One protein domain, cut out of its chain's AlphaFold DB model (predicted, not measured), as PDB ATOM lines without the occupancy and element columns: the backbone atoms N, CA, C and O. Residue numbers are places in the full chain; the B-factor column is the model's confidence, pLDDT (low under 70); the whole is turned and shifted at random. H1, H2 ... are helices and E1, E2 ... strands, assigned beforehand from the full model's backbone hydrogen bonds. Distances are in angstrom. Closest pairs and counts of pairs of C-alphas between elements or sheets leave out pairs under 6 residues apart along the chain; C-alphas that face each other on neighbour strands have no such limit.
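What this domain is: This is residues 184 to 257 of the 379 residues of the protein "THAP-type domain-containing protein" of Acyrthosiphon pisum (UniProt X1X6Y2). A long helix, H1, and a small three-stranded sheet make a wedge: residues 197 to 205 of H1 graze the sheet, mostly at E1, and residues 186 to 194 pack on a short helix, H2, which lies between that part of H1 and the sheet. A small hairpin, E2 and E3, lies far from the middle and runs on into the sheet's strand E4. The printed part has 74 residues, with two named helices and five named strands in the order H1, E1, H2, E2, E3, E4, E5. The sheet order is E1, E5, E4, mixed, and E2 and E3 form an antiparallel pair; the class is mixed, helices and strands. The whole is compact, with a radius of gyration of the C-alphas of 12.3 A and spans of 33 by 28 by 20 A.

How they stand to each other: H1, residues 184 to 206, is on the sheet but only grazes it; the closest C-alphas of H1 and E1, residues 210 to 216, are those of Ile 201 and Ile 211, 7.0 A apart. H2, residues 220 to 228, touches residues 186 to 194 of H1 alone, closest at the C-alphas of Glu 190 and Met 225, 5.0 A; they run the same way at a steep tilt of 62 degrees. In both helices every O i to N i+4 pair is within hydrogen-bond range. The hairpin of E2, residues 232 to 234, and E3, residues 237 to 239, has N 239 and O 232 within hydrogen-bond range at 2.8 A. E3 runs on into E4, residues 241 to 243, at 60 degrees across one residue. E4 and E5, residues 250 to 255, form a hairpin, with N 242 and O 251 at 2.9 A. E5 is parallel to E1 at 26 degrees, with N 214 and O 252 at 2.8 A. The pairing of E5 is staggered: residues 250 to 252 pair with E4, and 252 to 255 with E1. H2 is on this sheet at a height over the sheet of 10.2 A, over E5 and only just over E1, where 3 of its 9 C-alphas fall.

Where its parts are: H1 begins at C-alpha 184, (-61.486, 2.189, -37.220), and is 33.2 A long. E1 is 18.1 A, H2 12.5 A and E5 16.7 A; E5 ends at C-alpha 255, (-37.452, -6.524, -42.208). The short strands E2, E3 and E4 have three residues each.

The domain as a whole: The two C-alphas farthest apart are those of Thr 207 and Asp 236, 37.1 A. The printed part has no cut. The link from E4 to E5 is short, with 6 residues, and the others are tight. The mean pLDDT of the printed part is 82.1; residues 184 to 189 are under 70.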
ATOM      1  N   THR A 184     -61.433   1.490 -35.931       51.78
ATOM      2  CA  THR A 184     -61.486   2.189 -37.220       51.78
ATOM      3  C   THR A 184     -60.302   3.141 -37.430       51.78
ATOM      4  O   THR A 184     -59.889   3.375 -38.566       51.78
ATOM      5  N   MET A 185     -59.727   3.670 -36.349       50.31
ATOM      6  CA  MET A 185     -58.662   4.674 -36.389       50.31
ATOM      7  C   MET A 185     -57.269   4.050 -36.551       50.31
ATOM      8  O   MET A 185     -56.413   4.638 -37.212       50.31
ATOM      9  N   GLU A 186     -57.043   2.834 -36.035       55.62
ATOM     10  CA  GLU A 186     -55.799   2.088 -36.294       55.62
ATOM     11  C   GLU A 186     -55.652   1.774 -37.785       55.62
ATOM     12  O   GLU A 186     -54.626   2.096 -38.387       55.62
ATOM     13  N   LYS A 187     -56.732   1.291 -38.415       59.16
ATOM     14  CA  LYS A 187     -56.781   1.079 -39.870       59.16
ATOM     15  C   LYS A 187     -56.527   2.375 -40.646       59.16
ATOM     16  O   LYS A 187     -55.811   2.362 -41.646       59.16
ATOM     17  N   ALA A 188     -57.063   3.508 -40.179       61.47
ATOM     18  CA  ALA A 188     -56.828   4.812 -40.799       61.47
ATOM     19  C   ALA A 188     -55.356   5.259 -40.689       61.47
ATOM     20  O   ALA A 188     -54.783   5.745 -41.666       61.47
ATOM     21  N   LYS A 189     -54.710   5.036 -39.537       67.69
ATOM     22  CA  LYS A 189     -53.286   5.342 -39.315       67.69
ATOM     23  C   LYS A 189     -52.371   4.495 -40.204       67.69
ATOM     24  O   LYS A 189     -51.400   5.005 -40.764       67.69
ATOM     25  N   GLU A 190     -52.679   3.212 -40.350       75.88
ATOM     26  CA  GLU A 190     -51.941   2.269 -41.203       75.88
ATOM     27  C   GLU A 190     -52.074   2.618 -42.688       75.88
ATOM     28  O   GLU A 190     -51.075   2.652 -43.415       75.88
ATOM     29  N   ALA A 191     -53.293   2.949 -43.124       74.69
ATOM     30  CA  ALA A 191     -53.569   3.401 -44.483       74.69
ATOM     31  C   ALA A 191     -52.846   4.719 -44.797       74.69
ATOM     32  O   ALA A 191     -52.210   4.833 -45.846       74.69
ATOM     33  N   LEU A 192     -52.862   5.683 -43.868       76.06
ATOM     34  CA  LEU A 192     -52.139   6.945 -44.019       76.06
ATOM     35  C   LEU A 192     -50.627   6.713 -44.161       76.06
ATOM     36  O   LEU A 192     -50.000   7.285 -45.053       76.06
ATOM     37  N   LYS A 193     -50.031   5.840 -43.337       79.94
ATOM     38  CA  LYS A 193     -48.606   5.483 -43.463       79.94
ATOM     39  C   LYS A 193     -48.296   4.855 -44.818       79.94
ATOM     40  O   LYS A 193     -47.319   5.249 -45.451       79.94
ATOM     41  N   SER A 194     -49.132   3.929 -45.285       83.06
ATOM     42  CA  SER A 194     -48.976   3.308 -46.607       83.06
ATOM     43  C   SER A 194     -49.018   4.347 -47.739       83.06
ATOM     44  O   SER A 194     -48.149   4.354 -48.621       83.06
ATOM     45  N   GLN A 195     -49.958   5.294 -47.673       81.94
ATOM     46  CA  GLN A 195     -50.061   6.397 -48.632       81.94
ATOM     47  C   GLN A 195     -48.833   7.313 -48.593       81.94
ATOM     48  O   GLN A 195     -48.283   7.645 -49.644       81.94
ATOM     49  N   LEU A 196     -48.355   7.679 -47.401       84.12
ATOM     50  CA  LEU A 196     -47.154   8.501 -47.235       84.12
ATOM     51  C   LEU A 196     -45.904   7.803 -47.777       84.12
ATOM     52  O   LEU A 196     -45.104   8.435 -48.468       84.12
ATOM     53  N   VAL A 197     -45.737   6.506 -47.506       86.62
ATOM     54  CA  VAL A 197     -44.624   5.703 -48.034       86.62
ATOM     55  C   VAL A 197     -44.685   5.652 -49.559       86.62
ATOM     56  O   VAL A 197     -43.684   5.949 -50.212       86.62
ATOM     57  N   SER A 198     -45.859   5.371 -50.124       86.31
ATOM     58  CA  SER A 198     -46.082   5.343 -51.573       86.31
ATOM     59  C   SER A 198     -45.781   6.695 -52.221       86.31
ATOM     60  O   SER A 198     -45.030   6.768 -53.194       86.31
ATOM     61  N   ARG A 199     -46.270   7.795 -51.634       84.31
ATOM     62  CA  ARG A 199     -46.008   9.153 -52.126       84.31
ATOM     63  C   ARG A 199     -44.534   9.529 -52.027       84.31
ATOM     64  O   ARG A 199     -43.998  10.149 -52.941       84.31
ATOM     65  N   CYS A 200     -43.866   9.145 -50.942       86.25
ATOM     66  CA  CYS A 200     -42.427   9.336 -50.807       86.25
ATOM     67  C   CYS A 200     -41.656   8.590 -51.897       86.25
ATOM     68  O   CYS A 200     -40.673   9.125 -52.405       86.25
ATOM     69  N   ILE A 201     -42.065   7.358 -52.214       85.12
ATOM     70  CA  ILE A 201     -41.418   6.554 -53.249       85.12
ATOM     71  C   ILE A 201     -41.584   7.234 -54.612       85.12
ATOM     72  O   ILE A 201     -40.573   7.523 -55.243       85.12
ATOM     73  N   ASP A 202     -42.812   7.604 -54.984       85.00
ATOM     74  CA  ASP A 202     -43.133   8.319 -56.232       85.00
ATOM     75  C   ASP A 202     -42.339   9.631 -56.399       85.00
ATOM     76  O   ASP A 202     -41.728   9.889 -57.441       85.00
ATOM     77  N   LEU A 203     -42.298  10.473 -55.360       84.56
ATOM     78  CA  LEU A 203     -41.562  11.741 -55.410       84.56
ATOM     79  C   LEU A 203     -40.054  11.531 -55.570       84.56
ATOM     80  O   LEU A 203     -39.412  12.261 -56.321       84.56
ATOM     81  N   LEU A 204     -39.481  10.536 -54.891       83.06
ATOM     82  CA  LEU A 204     -38.053  10.239 -54.991       83.06
ATOM     83  C   LEU A 204     -37.693   9.643 -56.355       83.06
ATOM     84  O   LEU A 204     -36.689  10.049 -56.943       83.06
ATOM     85  N   THR A 205     -38.521   8.757 -56.905       83.44
ATOM     86  CA  THR A 205     -38.283   8.176 -58.233       83.44
ATOM     87  C   THR A 205     -38.325   9.226 -59.334       83.44
ATOM     88  O   THR A 205     -37.497   9.186 -60.243       83.44
ATOM     89  N   LYS A 206     -39.180  10.248 -59.203       83.81
ATOM     90  CA  LYS A 206     -39.214  11.406 -60.116       83.81
ATOM     91  C   LYS A 206     -37.923  12.228 -60.127       83.81
ATOM     92  O   LYS A 206     -37.627  12.869 -61.126       83.81
ATOM     93  N   THR A 207     -37.127  12.187 -59.056       84.25
ATOM     94  CA  THR A 207     -35.801  12.837 -59.020       84.25
ATOM     95  C   THR A 207     -34.697  12.016 -59.699       84.25
ATOM     96  O   THR A 207     -33.543  12.438 -59.711       84.25
ATOM     97  N   GLY A 208     -35.022  10.838 -60.244       81.00
ATOM     98  CA  GLY A 208     -34.054   9.895 -60.811       81.00
ATOM     99  C   GLY A 208     -33.404   8.964 -59.778       81.00
ATOM    100  O   GLY A 208     -32.422   8.297 -60.095       81.00
ATOM    101  N   VAL A 209     -33.916   8.914 -58.539       79.81
ATOM    102  CA  VAL A 209     -33.453   7.970 -57.507       79.81
ATOM    103  C   VAL A 209     -34.236   6.666 -57.607       79.81
ATOM    104  O   VAL A 209     -35.446   6.648 -57.396       79.81
ATOM    105  N   THR A 210     -33.545   5.548 -57.820       79.12
ATOM    106  CA  THR A 210     -34.177   4.226 -57.800       79.12
ATOM    107  C   THR A 210     -34.230   3.690 -56.374       79.12
ATOM    108  O   THR A 210     -33.198   3.468 -55.728       79.12
ATOM    109  N   ILE A 211     -35.445   3.462 -55.875       83.38
ATOM    110  CA  ILE A 211     -35.672   2.836 -54.571       83.38
ATOM    111  C   ILE A 211     -35.792   1.334 -54.777       83.38
ATOM    112  O   ILE A 211     -36.769   0.855 -55.333       83.38
ATOM    113  N   VAL A 212     -34.811   0.586 -54.278       84.88
ATOM    114  CA  VAL A 212     -34.763  -0.875 -54.452       84.88
ATOM    115  C   VAL A 212     -35.532  -1.596 -53.347       84.88
ATOM    116  O   VAL A 212     -36.259  -2.553 -53.599       84.88
ATOM    117  N   SER A 213     -35.392  -1.131 -52.104       88.19
ATOM    118  CA  SER A 213     -36.003  -1.800 -50.960       88.19
ATOM    119  C   SER A 213     -36.402  -0.859 -49.830       88.19
ATOM    120  O   SER A 213     -35.717   0.140 -49.579       88.19
ATOM    121  N   LEU A 214     -37.436  -1.259 -49.093       87.81
ATOM    122  CA  LEU A 214     -37.896  -0.640 -47.855       87.81
ATOM    123  C   LEU A 214     -37.530  -1.521 -46.653       87.81
ATOM    124  O   LEU A 214     -37.858  -2.707 -46.633       87.81
ATOM    125  N   THR A 215     -36.884  -0.940 -45.641       88.94
ATOM    126  CA  THR A 215     -36.605  -1.621 -44.367       88.94
ATOM    127  C   THR A 215     -37.308  -0.936 -43.208       88.94
ATOM    128  O   THR A 215     -37.333   0.292 -43.139       88.94
ATOM    129  N   PHE A 216     -37.875  -1.757 -42.324       84.19
ATOM    130  CA  PHE A 216     -38.741  -1.352 -41.220       84.19
ATOM    131  C   PHE A 216     -38.585  -2.315 -40.028       84.19
ATOM    132  O   PHE A 216     -38.143  -3.463 -40.189       84.19
ATOM    133  N   ASP A 217     -38.933  -1.842 -38.833       82.88
ATOM    134  CA  ASP A 217     -39.015  -2.648 -37.616       82.88
ATOM    135  C   ASP A 217     -40.336  -3.440 -37.563       82.88
ATOM    136  O   ASP A 217     -41.319  -3.111 -38.219       82.88
ATOM    137  N   ARG A 218     -40.415  -4.513 -36.771       79.06
ATOM    138  CA  ARG A 218     -41.653  -5.312 -36.692       79.06
ATOM    139  C   ARG A 218     -42.589  -4.784 -35.602       79.06
ATOM    140  O   ARG A 218     -42.906  -5.499 -34.652       79.06
ATOM    141  N   CYS A 219     -43.026  -3.539 -35.763       79.06
ATOM    142  CA  CYS A 219     -44.158  -2.960 -35.042       79.06
ATOM    143  C   CYS A 219     -45.483  -3.398 -35.708       79.06
ATOM    144  O   CYS A 219     -45.531  -3.439 -36.942       79.06
ATOM    145  N   PRO A 220     -46.564  -3.716 -34.961       80.44
ATOM    146  CA  PRO A 220     -47.853  -4.117 -35.542       80.44
ATOM    147  C   PRO A 220     -48.357  -3.170 -36.637       80.44
ATOM    148  O   PRO A 220     -48.736  -3.622 -37.716       80.44
ATOM    149  N   THR A 221     -48.240  -1.858 -36.420       81.25
ATOM    150  CA  THR A 221     -48.656  -0.850 -37.402       81.25
ATOM    151  C   THR A 221     -47.851  -0.934 -38.703       81.25
ATOM    152  O   THR A 221     -48.401  -0.741 -39.785       81.25
ATOM    153  N   ASN A 222     -46.557  -1.259 -38.624       84.75
ATOM    154  CA  ASN A 222     -45.717  -1.396 -39.813       84.75
ATOM    155  C   ASN A 222     -45.973  -2.714 -40.546       84.75
ATOM    156  O   ASN A 222     -45.976  -2.725 -41.774       84.75
ATOM    157  N   ILE A 223     -46.277  -3.803 -39.831       85.06
ATOM    158  CA  ILE A 223     -46.734  -5.057 -40.453       85.06
ATOM    159  C   ILE A 223     -48.020  -4.819 -41.252       85.06
ATOM    160  O   ILE A 223     -48.126  -5.268 -42.391       85.06
ATOM    161  N   ASN A 224     -48.989  -4.103 -40.681       85.06
ATOM    162  CA  ASN A 224     -50.258  -3.844 -41.357       85.06
ATOM    163  C   ASN A 224     -50.093  -2.887 -42.544       85.06
ATOM    164  O   ASN A 224     -50.640  -3.147 -43.613       85.06
ATOM    165  N   MET A 225     -49.259  -1.849 -42.419       87.31
ATOM    166  CA  MET A 225     -48.883  -0.992 -43.550       87.31
ATOM    167  C   MET A 225     -48.289  -1.808 -44.712       87.31
ATOM    168  O   MET A 225     -48.689  -1.624 -45.861       87.31
ATOM    169  N   VAL A 226     -47.406  -2.761 -44.413       87.56
ATOM    170  CA  VAL A 226     -46.799  -3.666 -45.400       87.56
ATOM    171  C   VAL A 226     -47.847  -4.565 -46.071       87.56
ATOM    172  O   VAL A 226     -47.791  -4.772 -47.284       87.56
ATOM    173  N   LYS A 227     -48.844  -5.042 -45.315       88.75
ATOM    174  CA  LYS A 227     -49.991  -5.779 -45.869       88.75
ATOM    175  C   LYS A 227     -50.833  -4.912 -46.808       88.75
ATOM    176  O   LYS A 227     -51.203  -5.374 -47.883       88.75
ATOM    177  N   ILE A 228     -51.079  -3.648 -46.454       87.38
ATOM    178  CA  ILE A 228     -51.808  -2.686 -47.304       87.38
ATOM    179  C   ILE A 228     -51.039  -2.397 -48.602       87.38
ATOM    180  O   ILE A 228     -51.657  -2.214 -49.646       87.38
ATOM    181  N   LEU A 229     -49.701  -2.393 -48.566       87.25
ATOM    182  CA  LEU A 229     -48.867  -2.287 -49.771       87.25
ATOM    183  C   LEU A 229     -48.944  -3.529 -50.682       87.25
ATOM    184  O   LEU A 229     -48.415  -3.495 -51.791       87.25
ATOM    185  N   GLY A 230     -49.607  -4.608 -50.254       88.75
ATOM    186  CA  GLY A 230     -49.803  -5.828 -51.040       88.75
ATOM    187  C   GLY A 230     -48.789  -6.938 -50.759       88.75
ATOM    188  O   GLY A 230     -48.727  -7.911 -51.511       88.75
ATOM    189  N   CYS A 231     -47.993  -6.821 -49.694       89.69
ATOM    190  CA  CYS A 231     -47.058  -7.868 -49.291       89.69
ATOM    191  C   CYS A 231     -47.688  -8.853 -48.298       89.69
ATOM    192  O   CYS A 231     -48.392  -8.468 -47.365       89.69
ATOM    193  N   GLY A 232     -47.368 -10.135 -48.467       89.44
ATOM    194  CA  GLY A 232     -47.719 -11.205 -47.539       89.44
ATOM    195  C   GLY A 232     -46.507 -11.597 -46.695       89.44
ATOM    196  O   GLY A 232     -45.428 -11.842 -47.229       89.44
ATOM    197  N   LEU A 233     -46.656 -11.617 -45.370       83.38
ATOM    198  CA  LEU A 233     -45.573 -11.953 -44.429       83.38
ATOM    199  C   LEU A 233     -45.842 -13.251 -43.650       83.38
ATOM    200  O   LEU A 233     -45.111 -13.568 -42.711       83.38
ATOM    201  N   ASP A 234     -46.893 -13.976 -44.021       83.00
ATOM    202  CA  ASP A 234     -47.271 -15.249 -43.416       83.00
ATOM    203  C   ASP A 234     -46.497 -16.396 -44.086       83.00
ATOM    204  O   ASP A 234     -46.092 -16.280 -45.242       83.00
ATOM    205  N   ALA A 235     -46.268 -17.498 -43.363       76.56
ATOM    206  CA  ALA A 235     -45.418 -18.597 -43.837       76.56
ATOM    207  C   ALA A 235     -45.917 -19.220 -45.154       76.56
ATOM    208  O   ALA A 235     -45.109 -19.548 -46.019       76.56
ATOM    209  N   ASP A 236     -47.238 -19.313 -45.320       80.06
ATOM    210  CA  ASP A 236     -47.874 -19.941 -46.483       80.06
ATOM    211  C   ASP A 236     -48.032 -18.985 -47.678       80.06
ATOM    212  O   ASP A 236     -48.227 -19.422 -48.808       80.06
ATOM    213  N   ASN A 237     -47.950 -17.672 -47.443       81.44
ATOM    214  CA  ASN A 237     -48.158 -16.639 -48.458       81.44
ATOM    215  C   ASN A 237     -47.094 -15.543 -48.335       81.44
ATOM    216  O   ASN A 237     -47.393 -14.363 -48.137       81.44
ATOM    217  N   PHE A 238     -45.829 -15.956 -48.386       86.25
ATOM    218  CA  PHE A 238     -44.698 -15.054 -48.238       86.25
ATOM    219  C   PHE A 238     -44.391 -14.344 -49.566       86.25
ATOM    220  O   PHE A 238     -43.774 -14.909 -50.467       86.25
ATOM    221  N   ASN A 239     -44.808 -13.083 -49.677       90.00
ATOM    222  CA  ASN A 239     -44.502 -12.196 -50.795       90.00
ATOM    223  C   ASN A 239     -44.012 -10.839 -50.274       90.00
ATOM    224  O   ASN A 239     -44.781 -10.061 -49.712       90.00
ATOM    225  N   THR A 240     -42.741 -10.527 -50.511       90.69
ATOM    226  CA  THR A 240     -42.096  -9.285 -50.058       90.69
ATOM    227  C   THR A 240     -42.065  -8.183 -51.112       90.69
ATOM    228  O   THR A 240     -41.479  -7.129 -50.868       90.69
ATOM    229  N   SER A 241     -42.618  -8.421 -52.299       91.81
ATOM    230  CA  SER A 241     -42.571  -7.473 -53.411       91.81
ATOM    231  C   SER A 241     -43.871  -6.686 -53.517       91.81
ATOM    232  O   SER A 241     -44.957  -7.252 -53.400       91.81
ATOM    233  N   PHE A 242     -43.756  -5.387 -53.781       90.38
ATOM    234  CA  PHE A 242     -44.885  -4.489 -54.013       90.38
ATOM    235  C   PHE A 242     -44.574  -3.490 -55.127       90.38
ATOM    236  O   PHE A 242     -43.415  -3.261 -55.483       90.38
ATOM    237  N   LYS A 243     -45.626  -2.891 -55.686       88.62
ATOM    238  CA  LYS A 243     -45.524  -1.858 -56.720       88.62
ATOM    239  C   LYS A 243     -46.187  -0.578 -56.245       88.62
ATOM    240  O   LYS A 243     -47.244  -0.618 -55.620       88.62
ATOM    241  N   VAL A 244     -45.579   0.551 -56.585       84.88
ATOM    242  CA  VAL A 244     -46.135   1.881 -56.330       84.88
ATOM    243  C   VAL A 244     -46.658   2.452 -57.642       84.88
ATOM    244  O   VAL A 244     -45.991   2.385 -58.671       84.88
ATOM    245  N   TYR A 245     -47.868   3.011 -57.618       80.38
ATOM    246  CA  TYR A 245     -48.463   3.629 -58.801       80.38
ATOM    247  C   TYR A 245     -47.578   4.768 -59.333       80.38
ATOM    248  O   TYR A 245     -47.133   5.619 -58.566       80.38
ATOM    249  N   GLY A 246     -47.329   4.787 -60.645       72.62
ATOM    250  CA  GLY A 246     -46.450   5.772 -61.288       72.62
ATOM    251  C   GLY A 246     -44.953   5.445 -61.216       72.62
ATOM    252  O   GLY A 246     -44.147   6.197 -61.760       72.62
ATOM    253  N   VAL A 247     -44.577   4.317 -60.604       78.75
ATOM    254  CA  VAL A 247     -43.197   3.821 -60.546       78.75
ATOM    255  C   VAL A 247     -43.099   2.520 -61.339       78.75
ATOM    256  O   VAL A 247     -43.862   1.586 -61.106       78.75
ATOM    257  N   ALA A 248     -42.179   2.465 -62.305       72.06
ATOM    258  CA  ALA A 248     -42.010   1.292 -63.169       72.06
ATOM    259  C   ALA A 248     -41.378   0.099 -62.429       72.06
ATOM    260  O   ALA A 248     -41.713  -1.056 -62.698       72.06
ATOM    261  N   ASP A 249     -40.479   0.386 -61.487       78.56
ATOM    262  CA  ASP A 249     -39.726  -0.626 -60.757       78.56
ATOM    263  C   ASP A 249     -40.569  -1.293 -59.664       78.56
ATOM    264  O   ASP A 249     -41.431  -0.681 -59.035       78.56
ATOM    265  N   THR A 250     -40.294  -2.576 -59.421       84.56
ATOM    266  CA  THR A 250     -40.866  -3.308 -58.284       84.56
ATOM    267  C   THR A 250     -39.977  -3.102 -57.064       84.56
ATOM    268  O   THR A 250     -38.757  -3.237 -57.149       84.56
ATOM    269  N   ASN A 251     -40.586  -2.799 -55.923       86.75
ATOM    270  CA  ASN A 251     -39.894  -2.557 -54.666       86.75
ATOM    271  C   ASN A 251     -39.983  -3.800 -53.774       86.75
ATOM    272  O   ASN A 251     -41.000  -4.492 -53.756       86.75
ATOM    273  N   THR A 252     -38.936  -4.060 -52.991       90.31
ATOM    274  CA  THR A 252     -38.917  -5.186 -52.045       90.31
ATOM    275  C   THR A 252     -38.891  -4.710 -50.601       90.31
ATOM    276  O   THR A 252     -38.239  -3.729 -50.252       90.31
ATOM    277  N   ILE A 253     -39.571  -5.432 -49.728       90.12
ATOM    278  CA  ILE A 253     -39.599  -5.172 -48.298       90.12
ATOM    279  C   ILE A 253     -38.629  -6.114 -47.591       90.12
ATOM    280  O   ILE A 253     -38.655  -7.325 -47.795       90.12
ATOM    281  N   ILE A 254     -37.765  -5.551 -46.749       88.62
ATOM    282  CA  ILE A 254     -36.753  -6.291 -45.995       88.62
ATOM    283  C   ILE A 254     -36.884  -5.901 -44.520       88.62
ATOM    284  O   ILE A 254     -36.475  -4.791 -44.173       88.62
ATOM    285  N   PRO A 255     -37.418  -6.773 -43.647       87.62
ATOM    286  CA  PRO A 255     -37.452  -6.524 -42.208       87.62
ATOM    287  C   PRO A 255     -36.045  -6.309 -41.636       87.62
ATOM    288  O   PRO A 255     -35.089  -6.931 -42.100       87.62
ATOM    289  N   ASP A 256     -35.911  -5.461 -40.614       89.19
ATOM    290  CA  ASP A 256     -34.617  -5.232 -39.961       89.19
ATOM    291  C   ASP A 256     -34.083  -6.516 -39.277       89.19
ATOM    292  O   ASP A 256     -34.699  -6.996 -38.315       89.19
ATOM    293  N   PRO A 257     -32.920  -7.059 -39.697       91.12
ATOM    294  CA  PRO A 257     -32.328  -8.252 -39.092       91.12
ATOM    295  C   PRO A 257     -32.049  -8.104 -37.591       91.12
ATOM    296  O   PRO A 257     -32.242  -9.059 -36.830       91.12
TER     297      PRO A 257